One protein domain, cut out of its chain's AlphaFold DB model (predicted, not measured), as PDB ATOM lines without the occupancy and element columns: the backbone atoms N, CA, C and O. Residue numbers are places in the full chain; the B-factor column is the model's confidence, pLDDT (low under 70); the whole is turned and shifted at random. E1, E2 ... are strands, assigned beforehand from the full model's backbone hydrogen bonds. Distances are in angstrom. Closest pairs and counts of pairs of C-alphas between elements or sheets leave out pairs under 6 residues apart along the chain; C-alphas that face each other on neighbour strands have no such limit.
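What this domain is: This is residues 47 to 160 of the 163 residues of an uncharacterized protein of Planctomycetes bacterium (UniProt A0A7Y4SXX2). One eight-stranded sheet is folded over into an open V, with the four strands E1, E6, E7 and E8 running through both walls and bending sharply along a common crease. E3 and E4 extend one wall beside the second half of E6, while E5 and E2 extend the other beside its first half. The printed part has 114 residues with no named helix and eight named strands, E1 to E8 in order along the chain; the class is all strand. The sheet is branched, mixed and twisted. The whole is compact, with a radius of gyration of the C-alphas of 13.6 A and spans of 39 by 38 by 22 A.

How they stand to each other: In the sheet, E6, residues 112 to 124, has three neighbours and bends by 127 degrees at residue 117. On one side of it is E1, residues 52 to 63, parallel at 7 degrees, with N 54 and O 113 within hydrogen-bond range at 2.9 A. On the other side of E6 are E5, residues 105 to 109, beside residues 112 to 116, and E4, residues 90 to 97, beside residues 118 to 124. E5 and E6 form an antiparallel hairpin, with N 107 and O 114 3.0 A apart. E4 is antiparallel to E6 at 162 degrees, with N 93 and O 122 2.8 A apart. E3, residues 80 to 87, is an edge strand in a hairpin with E4, with N 83 and O 94 2.9 A apart. E2, residues 71 to 73, is an edge strand antiparallel to E5, with N 72 and O 108 2.9 A apart. The closest C-alphas of E2 and E4, those of Leu 73 and Leu 95, are 7.2 A apart. E7, residues 131 to 143, is antiparallel to E1 at 163 degrees, with N 60 and O 134 2.8 A apart. E8, residues 150 to 159, is the third edge strand and forms a hairpin with E7, with N 135 and O 155 2.9 A apart. E3 and E8 are apart.

Where its parts are: E1 begins at C-alpha 52, (137.376, 145.891, 165.182), bends by 119 degrees at residue 57, and measures 18.9 A from first to last C-alpha. E7 bends by 126 degrees at residue 137, E8 by 120 degrees at residue 153. E6 measures 17.8 A, E7 18.5 A, E8 17.4 A, E3 21.9 A and E4 23.0 A. E8 ends at C-alpha 159, (143.823, 144.173, 152.214).

The domain as a whole: The C-alphas of Ser 88 and Gly 146, the two farthest apart, are 40.8 A apart. The printed part has no cut. The links E3 to E4 and E5 to E6 are tight, the others short. The mean pLDDT of the printed part is 95.4, and no printed residue is under 70.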
ATOM      1  N   ALA A  47     137.918 142.563 155.415       74.19
ATOM      2  CA  ALA A  47     138.596 142.579 156.713       74.19
ATOM      3  C   ALA A  47     138.582 143.948 157.429       74.19
ATOM      4  O   ALA A  47     138.452 143.989 158.651       74.19
ATOM      5  N   PHE A  48     138.699 145.061 156.698       87.25
ATOM      6  CA  PHE A  48     138.723 146.418 157.270       87.25
ATOM      7  C   PHE A  48     137.337 147.074 157.338       87.25
ATOM      8  O   PHE A  48     137.170 148.131 157.946       87.25
ATOM      9  N   ARG A  49     136.332 146.431 156.734       86.38
ATOM     10  CA  ARG A  49     134.930 146.871 156.763       86.38
ATOM     11  C   ARG A  49     134.215 146.434 158.032       86.38
ATOM     12  O   ARG A  49     133.265 147.089 158.450       86.38
ATOM     13  N   GLN A  50     134.660 145.334 158.628       90.62
ATOM     14  CA  GLN A  50     134.156 144.878 159.909       90.62
ATOM     15  C   GLN A  50     134.735 145.725 161.044       90.62
ATOM     16  O   GLN A  50     135.944 145.943 161.110       90.62
ATOM     17  N   GLU A  51     133.871 146.173 161.952       95.44
ATOM     18  CA  GLU A  51     134.291 146.878 163.161       95.44
ATOM     19  C   GLU A  51     135.233 146.006 163.996       95.44
ATOM     20  O   GLU A  51     134.919 144.860 164.332       95.44
ATOM     21  N   ALA A  52     136.392 146.557 164.342       96.81
ATOM     22  CA  ALA A  52     137.376 145.891 165.182       96.81
ATOM     23  C   ALA A  52     138.220 146.908 165.951       96.81
ATOM     24  O   ALA A  52     138.314 148.083 165.585       96.81
ATOM     25  N   VAL A  53     138.870 146.445 167.011       97.88
ATOM     26  CA  VAL A  53     139.857 147.214 167.769       97.88
ATOM     27  C   VAL A  53     141.217 146.550 167.613       97.88
ATOM     28  O   VAL A  53     141.355 145.351 167.854       97.88
ATOM     29  N   LEU A  54     142.226 147.335 167.235       98.38
ATOM     30  CA  LEU A  54     143.626 146.923 167.178       98.38
ATOM     31  C   LEU A  54     144.442 147.730 168.192       98.38
ATOM     32  O   LEU A  54     144.530 148.955 168.089       98.38
ATOM     33  N   VAL A  55     145.060 147.035 169.146       98.38
ATOM     34  CA  VAL A  55     145.914 147.612 170.192       98.38
ATOM     35  C   VAL A  55     147.328 147.048 170.081       98.38
ATOM     36  O   VAL A  55     147.486 145.842 169.900       98.38
ATOM     37  N   ALA A  56     148.357 147.889 170.178       98.50
ATOM     38  CA  ALA A  56     149.760 147.458 170.156       98.50
ATOM     39  C   ALA A  56     150.692 148.514 170.777       98.50
ATOM     40  O   ALA A  56     150.247 149.595 171.143       98.50
ATOM     41  N   ASP A  57     151.995 148.262 170.847       97.81
ATOM     42  CA  ASP A  57     152.972 149.324 171.115       97.81
ATOM     43  C   ASP A  57     153.199 150.189 169.870       97.81
ATOM     44  O   ASP A  57     153.182 151.419 169.936       97.81
ATOM     45  N   GLU A  58     153.372 149.541 168.718       98.56
ATOM     46  CA  GLU A  58     153.576 150.199 167.430       98.56
ATOM     47  C   GLU A  58     152.606 149.656 166.382       98.56
ATOM     48  O   GLU A  58     152.499 148.440 166.191       98.56
ATOM     49  N   ILE A  59     151.951 150.559 165.652       98.75
ATOM     50  CA  ILE A  59     151.112 150.225 164.498       98.75
ATOM     51  C   ILE A  59     151.692 150.907 163.260       98.75
ATOM     52  O   ILE A  59     151.899 152.116 163.246       98.75
ATOM     53  N   VAL A  60     151.945 150.136 162.204       98.62
ATOM     54  CA  VAL A  60     152.390 150.643 160.902       98.62
ATOM     55  C   VAL A  60     151.353 150.285 159.850       98.62
ATOM     56  O   VAL A  60     151.012 149.114 159.693       98.62
ATOM     57  N   ILE A  61     150.882 151.294 159.128       98.25
ATOM     58  CA  ILE A  61     149.915 151.184 158.042       98.25
ATOM     59  C   ILE A  61     150.619 151.626 156.767       98.25
ATOM     60  O   ILE A  61     151.110 152.748 156.678       98.25
ATOM     61  N   GLU A  62     150.689 150.746 155.782       97.75
ATOM     62  CA  GLU A  62     151.278 151.029 154.475       97.75
ATOM     63  C   GLU A  62     150.214 150.767 153.415       97.75
ATOM     64  O   GLU A  62     149.440 149.828 153.562       97.75
ATOM     65  N   GLY A  63     150.143 151.570 152.360       96.00
ATOM     66  CA  GLY A  63     149.074 151.417 151.372       96.00
ATOM     67  C   GLY A  63     149.224 152.338 150.168       96.00
ATOM     68  O   GLY A  63     150.252 153.006 150.044       96.00
ATOM     69  N   PRO A  64     148.236 152.350 149.264       95.19
ATOM     70  CA  PRO A  64     148.296 153.075 147.997       95.19
ATOM     71  C   PRO A  64     148.067 154.580 148.175       95.19
ATOM     72  O   PRO A  64     147.886 155.081 149.286       95.19
ATOM     73  N   SER A  65     148.074 155.312 147.059       92.94
ATOM     74  CA  SER A  65     148.038 156.779 147.012       92.94
ATOM     75  C   SER A  65     146.771 157.435 147.556       92.94
ATOM     76  O   SER A  65     146.728 158.651 147.637       92.94
ATOM     77  N   ASP A  66     145.744 156.692 147.923       92.06
ATOM     78  CA  ASP A  66     144.509 157.199 148.532       92.06
ATOM     79  C   ASP A  66     144.302 156.657 149.955       92.06
ATOM     80  O   ASP A  66     143.272 156.902 150.566       92.06
ATOM     81  N   LEU A  67     145.301 155.977 150.536       93.88
ATOM     82  CA  LEU A  67     145.255 155.482 151.921       93.88
ATOM     83  C   LEU A  67     144.810 156.560 152.927       93.88
ATOM     84  O   LEU A  67     144.137 156.256 153.909       93.88
ATOM     85  N   ILE A  68     145.185 157.817 152.680       93.19
ATOM     86  CA  ILE A  68     144.861 158.951 153.551       93.19
ATOM     87  C   ILE A  68     143.356 159.225 153.655       93.19
ATOM     88  O   ILE A  68     142.909 159.758 154.664       93.19
ATOM     89  N   ASP A  69     142.572 158.816 152.660       92.81
ATOM     90  CA  ASP A  69     141.119 158.987 152.668       92.81
ATOM     91  C   ASP A  69     140.426 157.969 153.593       92.81
ATOM     92  O   ASP A  69     139.247 158.110 153.915       92.81
ATOM     93  N   HIS A  70     141.176 156.964 154.055       93.44
ATOM     94  CA  HIS A  70     140.709 155.865 154.901       93.44
ATOM     95  C   HIS A  70     141.333 155.865 156.296       93.44
ATOM     96  O   HIS A  70     140.838 155.178 157.191       93.44
ATOM     97  N   VAL A  71     142.423 156.613 156.489       96.00
ATOM     98  CA  VAL A  71     143.148 156.681 157.757       96.00
ATOM     99  C   VAL A  71     142.992 158.052 158.384       96.00
ATOM    100  O   VAL A  71     143.368 159.069 157.807       96.00
ATOM    101  N   VAL A  72     142.519 158.072 159.625       96.50
ATOM    102  CA  VAL A  72     142.427 159.289 160.427       96.50
ATOM    103  C   VAL A  72     143.325 159.149 161.645       96.50
ATOM    104  O   VAL A  72     143.148 158.254 162.468       96.50
ATOM    105  N   LEU A  73     144.272 160.071 161.790       97.12
ATOM    106  CA  LEU A  73     145.055 160.247 163.009       97.12
ATOM    107  C   LEU A  73     144.493 161.450 163.765       97.12
ATOM    108  O   LEU A  73     144.262 162.500 163.164       97.12
ATOM    109  N   ARG A  74     144.269 161.316 165.077       92.44
ATOM    110  CA  ARG A  74     143.797 162.424 165.918       92.44
ATOM    111  C   ARG A  74     144.941 162.908 166.810       92.44
ATOM    112  O   ARG A  74     145.082 162.391 167.915       92.44
ATOM    113  N   PRO A  75     145.765 163.862 166.348       94.19
ATOM    114  CA  PRO A  75     146.820 164.413 167.176       94.19
ATOM    115  C   PRO A  75     146.235 165.264 168.303       94.19
ATOM    116  O   PRO A  75     145.417 166.151 168.063       94.19
ATOM    117  N   ASP A  76     146.714 165.028 169.515       94.44
ATOM    118  CA  ASP A  76     146.570 165.927 170.650       94.44
ATOM    119  C   ASP A  76     147.956 166.516 170.978       94.44
ATOM    120  O   ASP A  76     148.871 165.774 171.344       94.44
ATOM    121  N   PRO A  77     148.171 167.834 170.818       93.50
ATOM    122  CA  PRO A  77     149.491 168.440 170.986       93.50
ATOM    123  C   PRO A  77     150.031 168.353 172.422       93.50
ATOM    124  O   PRO A  77     151.255 168.399 172.605       93.50
ATOM    125  N   GLU A  78     149.152 168.215 173.423       94.12
ATOM    126  CA  GLU A  78     149.544 168.075 174.828       94.12
ATOM    127  C   GLU A  78     150.163 166.703 175.101       94.12
ATOM    128  O   GLU A  78     151.063 166.574 175.931       94.12
ATOM    129  N   THR A  79     149.728 165.678 174.368       95.81
ATOM    130  CA  THR A  79     150.056 164.281 174.671       95.81
ATOM    131  C   THR A  79     150.825 163.575 173.561       95.81
ATOM    132  O   THR A  79     151.432 162.527 173.804       95.81
ATOM    133  N   ASN A  80     150.868 164.150 172.359       97.12
ATOM    134  CA  ASN A  80     151.448 163.538 171.171       97.12
ATOM    135  C   ASN A  80     152.414 164.474 170.431       97.12
ATOM    136  O   ASN A  80     152.425 165.697 170.596       97.12
ATOM    137  N   VAL A  81     153.213 163.863 169.561       97.00
ATOM    138  CA  VAL A  81     154.048 164.517 168.557       97.00
ATOM    139  C   VAL A  81     153.618 163.994 167.193       97.00
ATOM    140  O   VAL A  81     153.673 162.792 166.940       97.00
ATOM    141  N   TYR A  82     153.184 164.898 166.317       97.81
ATOM    142  CA  TYR A  82     152.799 164.573 164.947       97.81
ATOM    143  C   TYR A  82     153.832 165.104 163.957       97.81
ATOM    144  O   TYR A  82     154.237 166.265 164.038       97.81
ATOM    145  N   THR A  83     154.232 164.272 162.998       98.19
ATOM    146  CA  THR A  83     155.100 164.671 161.888       98.19
ATOM    147  C   THR A  83     154.551 164.159 160.561       98.19
ATOM    148  O   THR A  83     153.951 163.091 160.491       98.19
ATOM    149  N   SER A  84     154.765 164.931 159.496       98.00
ATOM    150  CA  SER A  84     154.409 164.561 158.127       98.00
ATOM    151  C   SER A  84     155.530 164.995 157.191       98.00
ATOM    152  O   SER A  84     155.987 166.139 157.262       98.00
ATOM    153  N   LYS A  85     156.014 164.080 156.350       98.06
ATOM    154  CA  LYS A  85     157.088 164.350 155.389       98.06
ATOM    155  C   LYS A  85     156.961 163.490 154.140       98.06
ATOM    156  O   LYS A  85     156.653 162.303 154.209       98.06
ATOM    157  N   THR A  86     157.296 164.075 152.999       98.25
ATOM    158  CA  THR A  86     157.464 163.333 151.748       98.25
ATOM    159  C   THR A  86     158.856 162.711 151.712       98.25
ATOM    160  O   THR A  86     159.860 163.398 151.901       98.25
ATOM    161  N   ILE A  87     158.917 161.408 151.468       97.56
ATOM    162  CA  ILE A  87     160.142 160.624 151.299       97.56
ATOM    163  C   ILE A  87     160.127 159.930 149.933       97.56
ATOM    164  O   ILE A  87     159.111 159.910 149.244       97.56
ATOM    165  N   SER A  88     161.240 159.310 149.534       97.12
ATOM    166  CA  SER A  88     161.321 158.575 148.260       97.12
ATOM    167  C   SER A  88     160.287 157.448 148.138       97.12
ATOM    168  O   SER A  88     159.866 157.120 147.034       97.12
ATOM    169  N   ALA A  89     159.864 156.868 149.265       96.44
ATOM    170  CA  ALA A  89     158.857 155.815 149.313       96.44
ATOM    171  C   ALA A  89     157.400 156.322 149.276       96.44
ATOM    172  O   ALA A  89     156.504 155.487 149.159       96.44
ATOM    173  N   GLY A  90     157.163 157.637 149.377       97.62
ATOM    174  CA  GLY A  90     155.829 158.243 149.405       97.62
ATOM    175  C   GLY A  90     155.633 159.266 150.532       97.62
ATOM    176  O   GLY A  90     156.597 159.873 151.000       97.62
ATOM    177  N   LEU A  91     154.390 159.482 150.964       98.06
ATOM    178  CA  LEU A  91     154.074 160.371 152.087       98.06
ATOM    179  C   LEU A  91     154.098 159.577 153.396       98.06
ATOM    180  O   LEU A  91     153.336 158.627 153.564       98.06
ATOM    181  N   LEU A  92     154.969 159.979 154.321       98.50
ATOM    182  CA  LEU A  92     155.070 159.406 155.658       98.50
ATOM    183  C   LEU A  92     154.435 160.347 156.679       98.50
ATOM    184  O   LEU A  92     154.841 161.505 156.792       98.50
ATOM    185  N   GLN A  93     153.508 159.820 157.465       98.56
ATOM    186  CA  GLN A  93     152.941 160.469 158.636       98.56
ATOM    187  C   GLN A  93     153.238 159.622 159.869       98.56
ATOM    188  O   GLN A  93     153.159 158.394 159.831       98.56
ATOM    189  N   GLU A  94     153.585 160.270 160.971       98.44
ATOM    190  CA  GLU A  94     153.859 159.603 162.237       98.44
ATOM    191  C   GLU A  94     153.191 160.372 163.369       98.44
ATOM    192  O   GLU A  94     153.372 161.586 163.493       98.44
ATOM    193  N   LEU A  95     152.424 159.655 164.186       98.38
ATOM    194  CA  LEU A  95     151.856 160.147 165.429       98.38
ATOM    195  C   LEU A  95     152.428 159.320 166.579       98.38
ATOM    196  O   LEU A  95     152.119 158.136 166.704       98.38
ATOM    197  N   SER A  96     153.240 159.956 167.415       98.00
ATOM    198  CA  SER A  96     153.955 159.310 168.517       98.00
ATOM    199  C   SER A  96     153.499 159.879 169.860       98.00
ATOM    200  O   SER A  96     153.251 161.082 169.979       98.00
ATOM    201  N   ALA A  97     153.380 159.031 170.879       97.00
ATOM    202  CA  ALA A  97     153.128 159.465 172.247       97.00
ATOM    203  C   ALA A  97     154.348 160.229 172.785       97.00
ATOM    204  O   ALA A  97     155.499 159.898 172.482       97.00
ATOM    205  N   ARG A  98     154.120 161.273 173.587       95.06
ATOM    206  CA  ARG A  98     155.210 161.923 174.325       95.06
ATOM    207  C   ARG A  98     155.695 160.976 175.420       95.06
ATOM    208  O   ARG A  98     154.885 160.388 176.120       95.06
ATOM    209  N   ALA A  99     157.007 160.882 175.628       89.69
ATOM    210  CA  ALA A  99     157.593 159.964 176.617       89.69
ATOM    211  C   ALA A  99     157.102 160.203 178.062       89.69
ATOM    212  O   ALA A  99     157.143 159.310 178.904       89.69
ATOM    213  N   GLU A 100     156.664 161.425 178.347       90.25
ATOM    214  CA  GLU A 100     156.153 161.862 179.644       90.25
ATOM    215  C   GLU A 100     154.654 161.590 179.844       90.25
ATOM    216  O   GLU A 100     154.160 161.678 180.970       90.25
ATOM    217  N   THR A 101     153.934 161.177 178.795       85.19
ATOM    218  CA  THR A 101     152.544 160.728 178.898       85.19
ATOM    219  C   THR A 101     152.471 159.202 178.859       85.19
ATOM    220  O   THR A 101     153.263 158.523 178.214       85.19
ATOM    221  N   ARG A 102     151.513 158.629 179.597       85.81
ATOM    222  CA  ARG A 102     151.164 157.195 179.524       85.81
ATOM    223  C   ARG A 102     149.911 156.958 178.679       85.81
ATOM    224  O   ARG A 102     149.236 155.950 178.857       85.81
ATOM    225  N   LEU A 103     149.557 157.940 177.856       91.94
ATOM    226  CA  LEU A 103     148.352 157.916 177.043       91.94
ATOM    227  C   LEU A 103     148.687 157.337 175.677       91.94
ATOM    228  O   LEU A 103     149.705 157.684 175.080       91.94
ATOM    229  N   GLU A 104     147.821 156.460 175.197       93.75
ATOM    230  CA  GLU A 104     147.929 155.883 173.871       93.75
ATOM    231  C   GLU A 104     147.708 156.932 172.771       93.75
ATOM    232  O   GLU A 104     146.907 157.862 172.899       93.75
ATOM    233  N   VAL A 105     148.386 156.746 171.644       96.50
ATOM    234  CA  VAL A 105     148.052 157.416 170.389       96.50
ATOM    235  C   VAL A 105     146.905 156.680 169.712       96.50
ATOM    236  O   VAL A 105     146.899 155.452 169.619       96.50
ATOM    237  N   ARG A 106     145.921 157.444 169.233       97.50
ATOM    238  CA  ARG A 106     144.695 156.906 168.641       97.50
ATOM    239  C   ARG A 106     144.589 157.246 167.162       97.50
ATOM    240  O   ARG A 106     144.915 158.354 166.731       97.50
ATOM    241  N   GLY A 107     144.066 156.295 166.405       97.69
ATOM    242  CA  GLY A 107     143.748 156.461 164.997       97.69
ATOM    243  C   GLY A 107     142.545 155.622 164.592       97.69
ATOM    244  O   GLY A 107     141.976 154.880 165.393       97.69
ATOM    245  N   GLN A 108     142.165 155.750 163.333       97.38
ATOM    246  CA  GLN A 108     141.116 154.963 162.707       97.38
ATOM    247  C   GLN A 108     141.566 154.567 161.304       97.38
ATOM    248  O   GLN A 108     142.185 155.378 160.616       97.38
ATOM    249  N   LEU A 109     141.259 153.336 160.904       95.88
ATOM    250  CA  LEU A 109     141.379 152.847 159.531       95.88
ATOM    251  C   LEU A 109     140.033 152.231 159.153       95.88
ATOM    252  O   LEU A 109     139.690 151.180 159.686       95.88
ATOM    253  N   ASP A 110     139.266 152.877 158.277       93.81
ATOM    254  CA  ASP A 110     137.884 152.477 157.967       93.81
ATOM    255  C   ASP A 110     137.052 152.205 159.242       93.81
ATOM    256  O   ASP A 110     136.827 153.121 160.036       93.81
ATOM    257  N   ALA A 111     136.598 150.964 159.465       93.88
ATOM    258  CA  ALA A 111     135.808 150.565 160.633       93.88
ATOM    259  C   ALA A 111     136.667 150.170 161.852       93.88
ATOM    260  O   ALA A 111     136.135 149.849 162.915       93.88
ATOM    261  N   TRP A 112     137.996 150.170 161.723       96.50
ATOM    262  CA  TRP A 112     138.899 149.768 162.794       96.50
ATOM    263  C   TRP A 112     139.291 150.942 163.676       96.50
ATOM    264  O   TRP A 112     139.807 151.957 163.203       96.50
ATOM    265  N   SER A 113     139.140 150.758 164.984       97.81
ATOM    266  CA  SER A 113     139.734 151.636 165.985       97.81
ATOM    267  C   SER A 113     141.160 151.189 166.289       97.81
ATOM    268  O   SER A 113     141.407 150.017 166.581       97.81
ATOM    269  N   LEU A 114     142.109 152.120 166.219       98.25
ATOM    270  CA  LEU A 114     143.527 151.860 166.437       98.25
ATOM    271  C   LEU A 114     143.992 152.559 167.712       98.25
ATOM    272  O   LEU A 114     143.755 153.757 167.890       98.25
ATOM    273  N   ALA A 115     144.712 151.834 168.561       97.88
ATOM    274  CA  ALA A 115     145.374 152.376 169.740       97.88
ATOM    275  C   ALA A 115     146.810 151.853 169.813       97.88
ATOM    276  O   ALA A 115     147.031 150.643 169.811       97.88
ATOM    277  N   ALA A 116     147.790 152.750 169.886       97.88
ATOM    278  CA  ALA A 116     149.182 152.366 170.070       97.88
ATOM    279  C   ALA A 116     149.803 153.041 171.298       97.88
ATOM    280  O   ALA A 116     149.578 154.224 171.535       97.88
ATOM    281  N   PHE A 117     150.593 152.317 172.088       97.06
ATOM    282  CA  PHE A 117     151.234 152.894 173.278       97.06
ATOM    283  C   PHE A 117     152.444 153.773 172.947       97.06
ATOM    284  O   PHE A 117     152.799 154.638 173.743       97.06
ATOM    285  N   GLN A 118     153.074 153.573 171.786       97.12
ATOM    286  CA  GLN A 118     154.251 154.335 171.368       97.12
ATOM    287  C   GLN A 118     153.970 155.168 170.123       97.12
ATOM    288  O   GLN A 118     154.118 156.388 170.169       97.12
ATOM    289  N   LYS A 119     153.576 154.541 169.006       97.94
ATOM    290  CA  LYS A 119     153.380 155.267 167.743       97.94
ATOM    291  C   LYS A 119     152.435 154.586 166.761       97.94
ATOM    292  O   LYS A 119     152.372 153.357 166.682       97.94
ATOM    293  N   ILE A 120     151.784 155.408 165.943       98.69
ATOM    294  CA  ILE A 120     151.131 155.002 164.700       98.69
ATOM    295  C   ILE A 120     151.882 155.648 163.534       98.69
ATOM    296  O   ILE A 120     152.053 156.867 163.488       98.69
ATOM    297  N   THR A 121     152.318 154.834 162.579       98.69
ATOM    298  CA  THR A 121     152.987 155.272 161.352       98.69
ATOM    299  C   THR A 121     152.107 154.961 160.150       98.69
ATOM    300  O   THR A 121     151.645 153.833 160.004       98.69
ATOM    301  N   VAL A 122     151.916 155.934 159.264       98.50
ATOM    302  CA  VAL A 122     151.144 155.794 158.025       98.50
ATOM    303  C   VAL A 122     152.049 156.137 156.847       98.50
ATOM    304  O   VAL A 122     152.576 157.245 156.769       98.50
ATOM    305  N   LEU A 123     152.247 155.188 155.937       98.44
ATOM    306  CA  LEU A 123     153.031 155.360 154.720       98.44
ATOM    307  C   LEU A 123     152.147 155.149 153.491       98.44
ATOM    308  O   LEU A 123     151.841 154.025 153.093       98.44
ATOM    309  N   GLN A 124     151.791 156.255 152.856       97.38
ATOM    310  CA  GLN A 124     151.108 156.276 151.572       97.38
ATOM    311  C   GLN A 124     152.151 156.135 150.462       97.38
ATOM    312  O   GLN A 124     152.988 157.019 150.272       97.38
ATOM    313  N   ARG A 125     152.121 155.020 149.738       97.00
ATOM    314  CA  ARG A 125     153.068 154.682 148.670       97.00
ATOM    315  C   ARG A 125     152.501 155.056 147.297       97.00
ATOM    316  O   ARG A 125     151.286 155.035 147.104       97.00
ATOM    317  N   PRO A 126     153.363 155.377 146.318       95.12
ATOM    318  CA  PRO A 126     152.923 155.562 144.941       95.12
ATOM    319  C   PRO A 126     152.527 154.222 144.300       95.12
ATOM    320  O   PRO A 126     153.199 153.210 144.501       95.12
ATOM    321  N   GLY A 127     151.484 154.249 143.467       90.88
ATOM    322  CA  GLY A 127     150.989 153.085 142.725       90.88
ATOM    323  C   GLY A 127     149.883 152.308 143.443       90.88
ATOM    324  O   GLY A 127     149.442 152.677 144.530       90.88
ATOM    325  N   ASP A 128     149.427 151.237 142.794       89.56
ATOM    326  CA  ASP A 128     148.405 150.331 143.321       89.56
ATOM    327  C   ASP A 128     149.089 149.212 144.116       89.56
ATOM    328  O   ASP A 128     149.576 148.225 143.561       89.56
ATOM    329  N   VAL A 129     149.232 149.430 145.422       92.69
ATOM    330  CA  VAL A 129     149.823 148.474 146.365       92.69
ATOM    331  C   VAL A 129     148.775 148.060 147.397       92.69
ATOM    332  O   VAL A 129     147.917 148.874 147.741       92.69
ATOM    333  N   PRO A 130     148.830 146.825 147.928       92.69
ATOM    334  CA  PRO A 130     147.910 146.409 148.977       92.69
ATOM    335  C   PRO A 130     148.113 147.237 150.248       92.69
ATOM    336  O   PRO A 130     149.241 147.602 150.599       92.69
ATOM    337  N   VAL A 131     147.024 147.462 150.975       94.75
ATOM    338  CA  VAL A 131     147.082 147.979 152.339       94.75
ATOM    339  C   VAL A 131     147.642 146.888 153.244       94.75
ATOM    340  O   VAL A 131     147.177 145.751 153.228       94.75
ATOM    341  N   THR A 132     148.650 147.216 154.040       96.50
ATOM    342  CA  THR A 132     149.229 146.335 155.054       96.50
ATOM    343  C   THR A 132     149.180 147.031 156.403       96.50
ATOM    344  O   THR A 132     149.690 148.139 156.546       96.50
ATOM    345  N   VAL A 133     148.617 146.357 157.404       97.69
ATOM    346  CA  VAL A 133     148.622 146.805 158.801       97.69
ATOM    347  C   VAL A 133     149.495 145.855 159.602       97.69
ATOM    348  O   VAL A 133     149.242 144.652 159.652       97.69
ATOM    349  N   ARG A 134     150.534 146.391 160.236       98.50
ATOM    350  CA  ARG A 134     151.456 145.647 161.094       98.50
ATOM    351  C   ARG A 134     151.411 146.224 162.500       98.50
ATOM    352  O   ARG A 134     151.792 147.370 162.700       98.50
ATOM    353  N   ALA A 135     151.001 145.406 163.457       98.50
ATOM    354  CA  ALA A 135     150.962 145.737 164.877       98.50
ATOM    355  C   ALA A 135     152.033 144.940 165.627       98.50
ATOM    356  O   ALA A 135     152.203 143.750 165.355       98.50
ATOM    357  N   ARG A 136     152.769 145.579 166.540       98.56
ATOM    358  CA  ARG A 136     153.873 144.969 167.303       98.56
ATOM    359  C   ARG A 136     153.878 145.405 168.762       98.56
ATOM    360  O   ARG A 136     153.452 146.513 169.061       98.56
ATOM    361  N   GLY A 137     154.441 144.555 169.620       96.44
ATOM    362  CA  GLY A 137     154.571 144.813 171.054       96.44
ATOM    363  C   GLY A 137     153.247 144.552 171.756       96.44
ATOM    364  O   GLY A 137     152.456 145.463 171.969       96.44
ATOM    365  N   ASN A 138     152.984 143.274 172.044       94.69
ATOM    366  CA  ASN A 138     151.724 142.795 172.622       94.69
ATOM    367  C   ASN A 138     150.496 143.143 171.761       94.69
ATOM    368  O   ASN A 138     149.502 143.679 172.253       94.69
ATOM    369  N   ALA A 139     150.575 142.844 170.463       98.19
ATOM    370  CA  ALA A 139     149.507 143.136 169.524       98.19
ATOM    371  C   ALA A 139     148.240 142.333 169.856       98.19
ATOM    372  O   ALA A 139     148.252 141.101 169.953       98.19
ATOM    373  N   TYR A 140     147.137 143.055 169.988       98.38
ATOM    374  CA  TYR A 140     145.814 142.547 170.293       98.38
ATOM    375  C   TYR A 140     144.824 143.040 169.248       98.38
ATOM    376  O   TYR A 140     144.733 144.238 168.994       98.38
ATOM    377  N   TRP A 141     144.074 142.119 168.658       98.12
ATOM    378  CA  TRP A 141     142.995 142.428 167.734       98.12
ATOM    379  C   TRP A 141     141.721 141.728 168.183       98.12
ATOM    380  O   TRP A 141     141.747 140.527 168.463       98.12
ATOM    381  N   ALA A 142     140.626 142.478 168.231       97.56
ATOM    382  CA  ALA A 142     139.314 141.965 168.592       97.56
ATOM    383  C   ALA A 142     138.234 142.546 167.671       97.56
ATOM    384  O   ALA A 142     138.115 143.773 167.584       97.56
ATOM    385  N   PRO A 143     137.447 141.699 166.998       96.38
ATOM    386  CA  PRO A 143     136.306 142.135 166.208       96.38
ATOM    387  C   PRO A 143     135.113 142.468 167.117       96.38
ATOM    388  O   PRO A 143     134.938 141.890 168.190       96.38
ATOM    389  N   ALA A 144     134.270 143.410 166.695       94.62
ATOM    390  CA  ALA A 144     133.119 143.858 167.482       94.62
ATOM    391  C   ALA A 144     131.964 142.838 167.522       94.62
ATOM    392  O   ALA A 144     131.080 142.939 168.371       94.62
ATOM    393  N   ASP A 145     131.966 141.851 166.622       93.19
ATOM    394  CA  ASP A 145     130.951 140.792 166.553       93.19
ATOM    395  C   ASP A 145     131.141 139.686 167.607       93.19
ATOM    396  O   ASP A 145     130.302 138.790 167.716       93.19
ATOM    397  N   GLY A 146     132.227 139.748 168.387       90.81
ATOM    398  CA  GLY A 146     132.566 138.755 169.404       90.81
ATOM    399  C   GLY A 146     133.164 137.459 168.849       90.81
ATOM    400  O   GLY A 146     133.241 136.480 169.591       90.81
ATOM    401  N   SER A 147     133.569 137.430 167.574       91.31
ATOM    402  CA  SER A 147     134.363 136.332 167.017       91.31
ATOM    403  C   SER A 147     135.793 136.309 167.585       91.31
ATOM    404  O   SER A 147     136.177 137.153 168.398       91.31
ATOM    405  N   ASP A 148     136.569 135.289 167.212       92.44
ATOM    406  CA  ASP A 148     137.828 134.955 167.882       92.44
ATOM    407  C   ASP A 148     138.844 136.112 167.896       92.44
ATOM    408  O   ASP A 148     139.313 136.604 166.864       92.44
ATOM    409  N   GLU A 149     139.247 136.498 169.108       96.88
ATOM    410  CA  GLU A 149     140.309 137.471 169.349       96.88
ATOM    411  C   GLU A 149     141.689 136.908 168.970       96.88
ATOM    412  O   GLU A 149     141.978 135.716 169.106       96.88
ATOM    413  N   ARG A 150     142.609 137.794 168.575       97.44
ATOM    414  CA  ARG A 150     144.005 137.443 168.269       97.44
ATOM    415  C   ARG A 150     144.958 138.206 169.185       97.44
ATOM    416  O   ARG A 150     144.877 139.426 169.291       97.44
ATOM    417  N   ARG A 151     145.896 137.488 169.816       97.94
ATOM    418  CA  ARG A 151     146.952 138.042 170.689       97.94
ATOM    419  C   ARG A 151     148.304 137.442 170.328       97.94
ATOM    420  O   ARG A 151     148.477 136.232 170.452       97.94
ATOM    421  N   GLN A 152     149.234 138.263 169.850       97.75
ATOM    422  CA  GLN A 152     150.571 137.840 169.411       97.75
ATOM    423  C   GLN A 152     151.579 138.978 169.625       97.75
ATOM    424  O   GLN A 152     151.197 140.142 169.697       97.75
ATOM    425  N   ASP A 153     152.878 138.678 169.651       97.62
ATOM    426  CA  ASP A 153     153.912 139.730 169.681       97.62
ATOM    427  C   ASP A 153     153.870 140.616 168.431       97.62
ATOM    428  O   ASP A 153     154.222 141.798 168.472       97.62
ATOM    429  N   GLN A 154     153.413 140.040 167.317       98.12
ATOM    430  CA  GLN A 154     153.180 140.739 166.069       98.12
ATOM    431  C   GLN A 154     151.925 140.201 165.378       98.12
ATOM    432  O   GLN A 154     151.789 138.997 165.186       98.12
ATOM    433  N   LEU A 155     151.062 141.107 164.920       98.06
ATOM    434  CA  LEU A 155     149.955 140.809 164.013       98.06
ATOM    435  C   LEU A 155     150.184 141.512 162.675       98.06
ATOM    436  O   LEU A 155     150.703 142.630 162.620       98.06
ATOM    437  N   VAL A 156     149.805 140.843 161.589       97.19
ATOM    438  CA  VAL A 156     149.855 141.395 160.232       97.19
ATOM    439  C   VAL A 156     148.523 141.133 159.549       97.19
ATOM    440  O   VAL A 156     148.004 140.015 159.596       97.19
ATOM    441  N   PHE A 157     148.000 142.172 158.911       95.38
ATOM    442  CA  PHE A 157     146.794 142.142 158.099       95.38
ATOM    443  C   PHE A 157     147.108 142.745 156.738       95.38
ATOM    444  O   PHE A 157     147.913 143.673 156.637       95.38
ATOM    445  N   GLN A 158     146.480 142.211 155.701       93.38
ATOM    446  CA  GLN A 158     146.595 142.717 154.344       93.38
ATOM    447  C   GLN A 158     145.205 142.873 153.755       93.38
ATOM    448  O   GLN A 158     144.342 142.028 153.985       93.38
ATOM    449  N   GLY A 159     145.023 143.939 152.988       87.94
ATOM    450  CA  GLY A 159     143.823 144.173 152.214       87.94
ATOM    451  C   GLY A 159     144.133 144.714 150.836       87.94
ATOM    452  O   GLY A 159     145.070 145.486 150.635       87.94
ATOM    453  N   VAL A 160     143.327 144.296 149.877       83.00
ATOM    454  CA  VAL A 160     143.305 144.826 148.514       83.00
ATOM    455  C   VAL A 160     142.016 145.616 148.306       83.00
ATOM    456  O   VAL A 160     141.103 145.589 149.129       83.00
TER     457      VAL A 160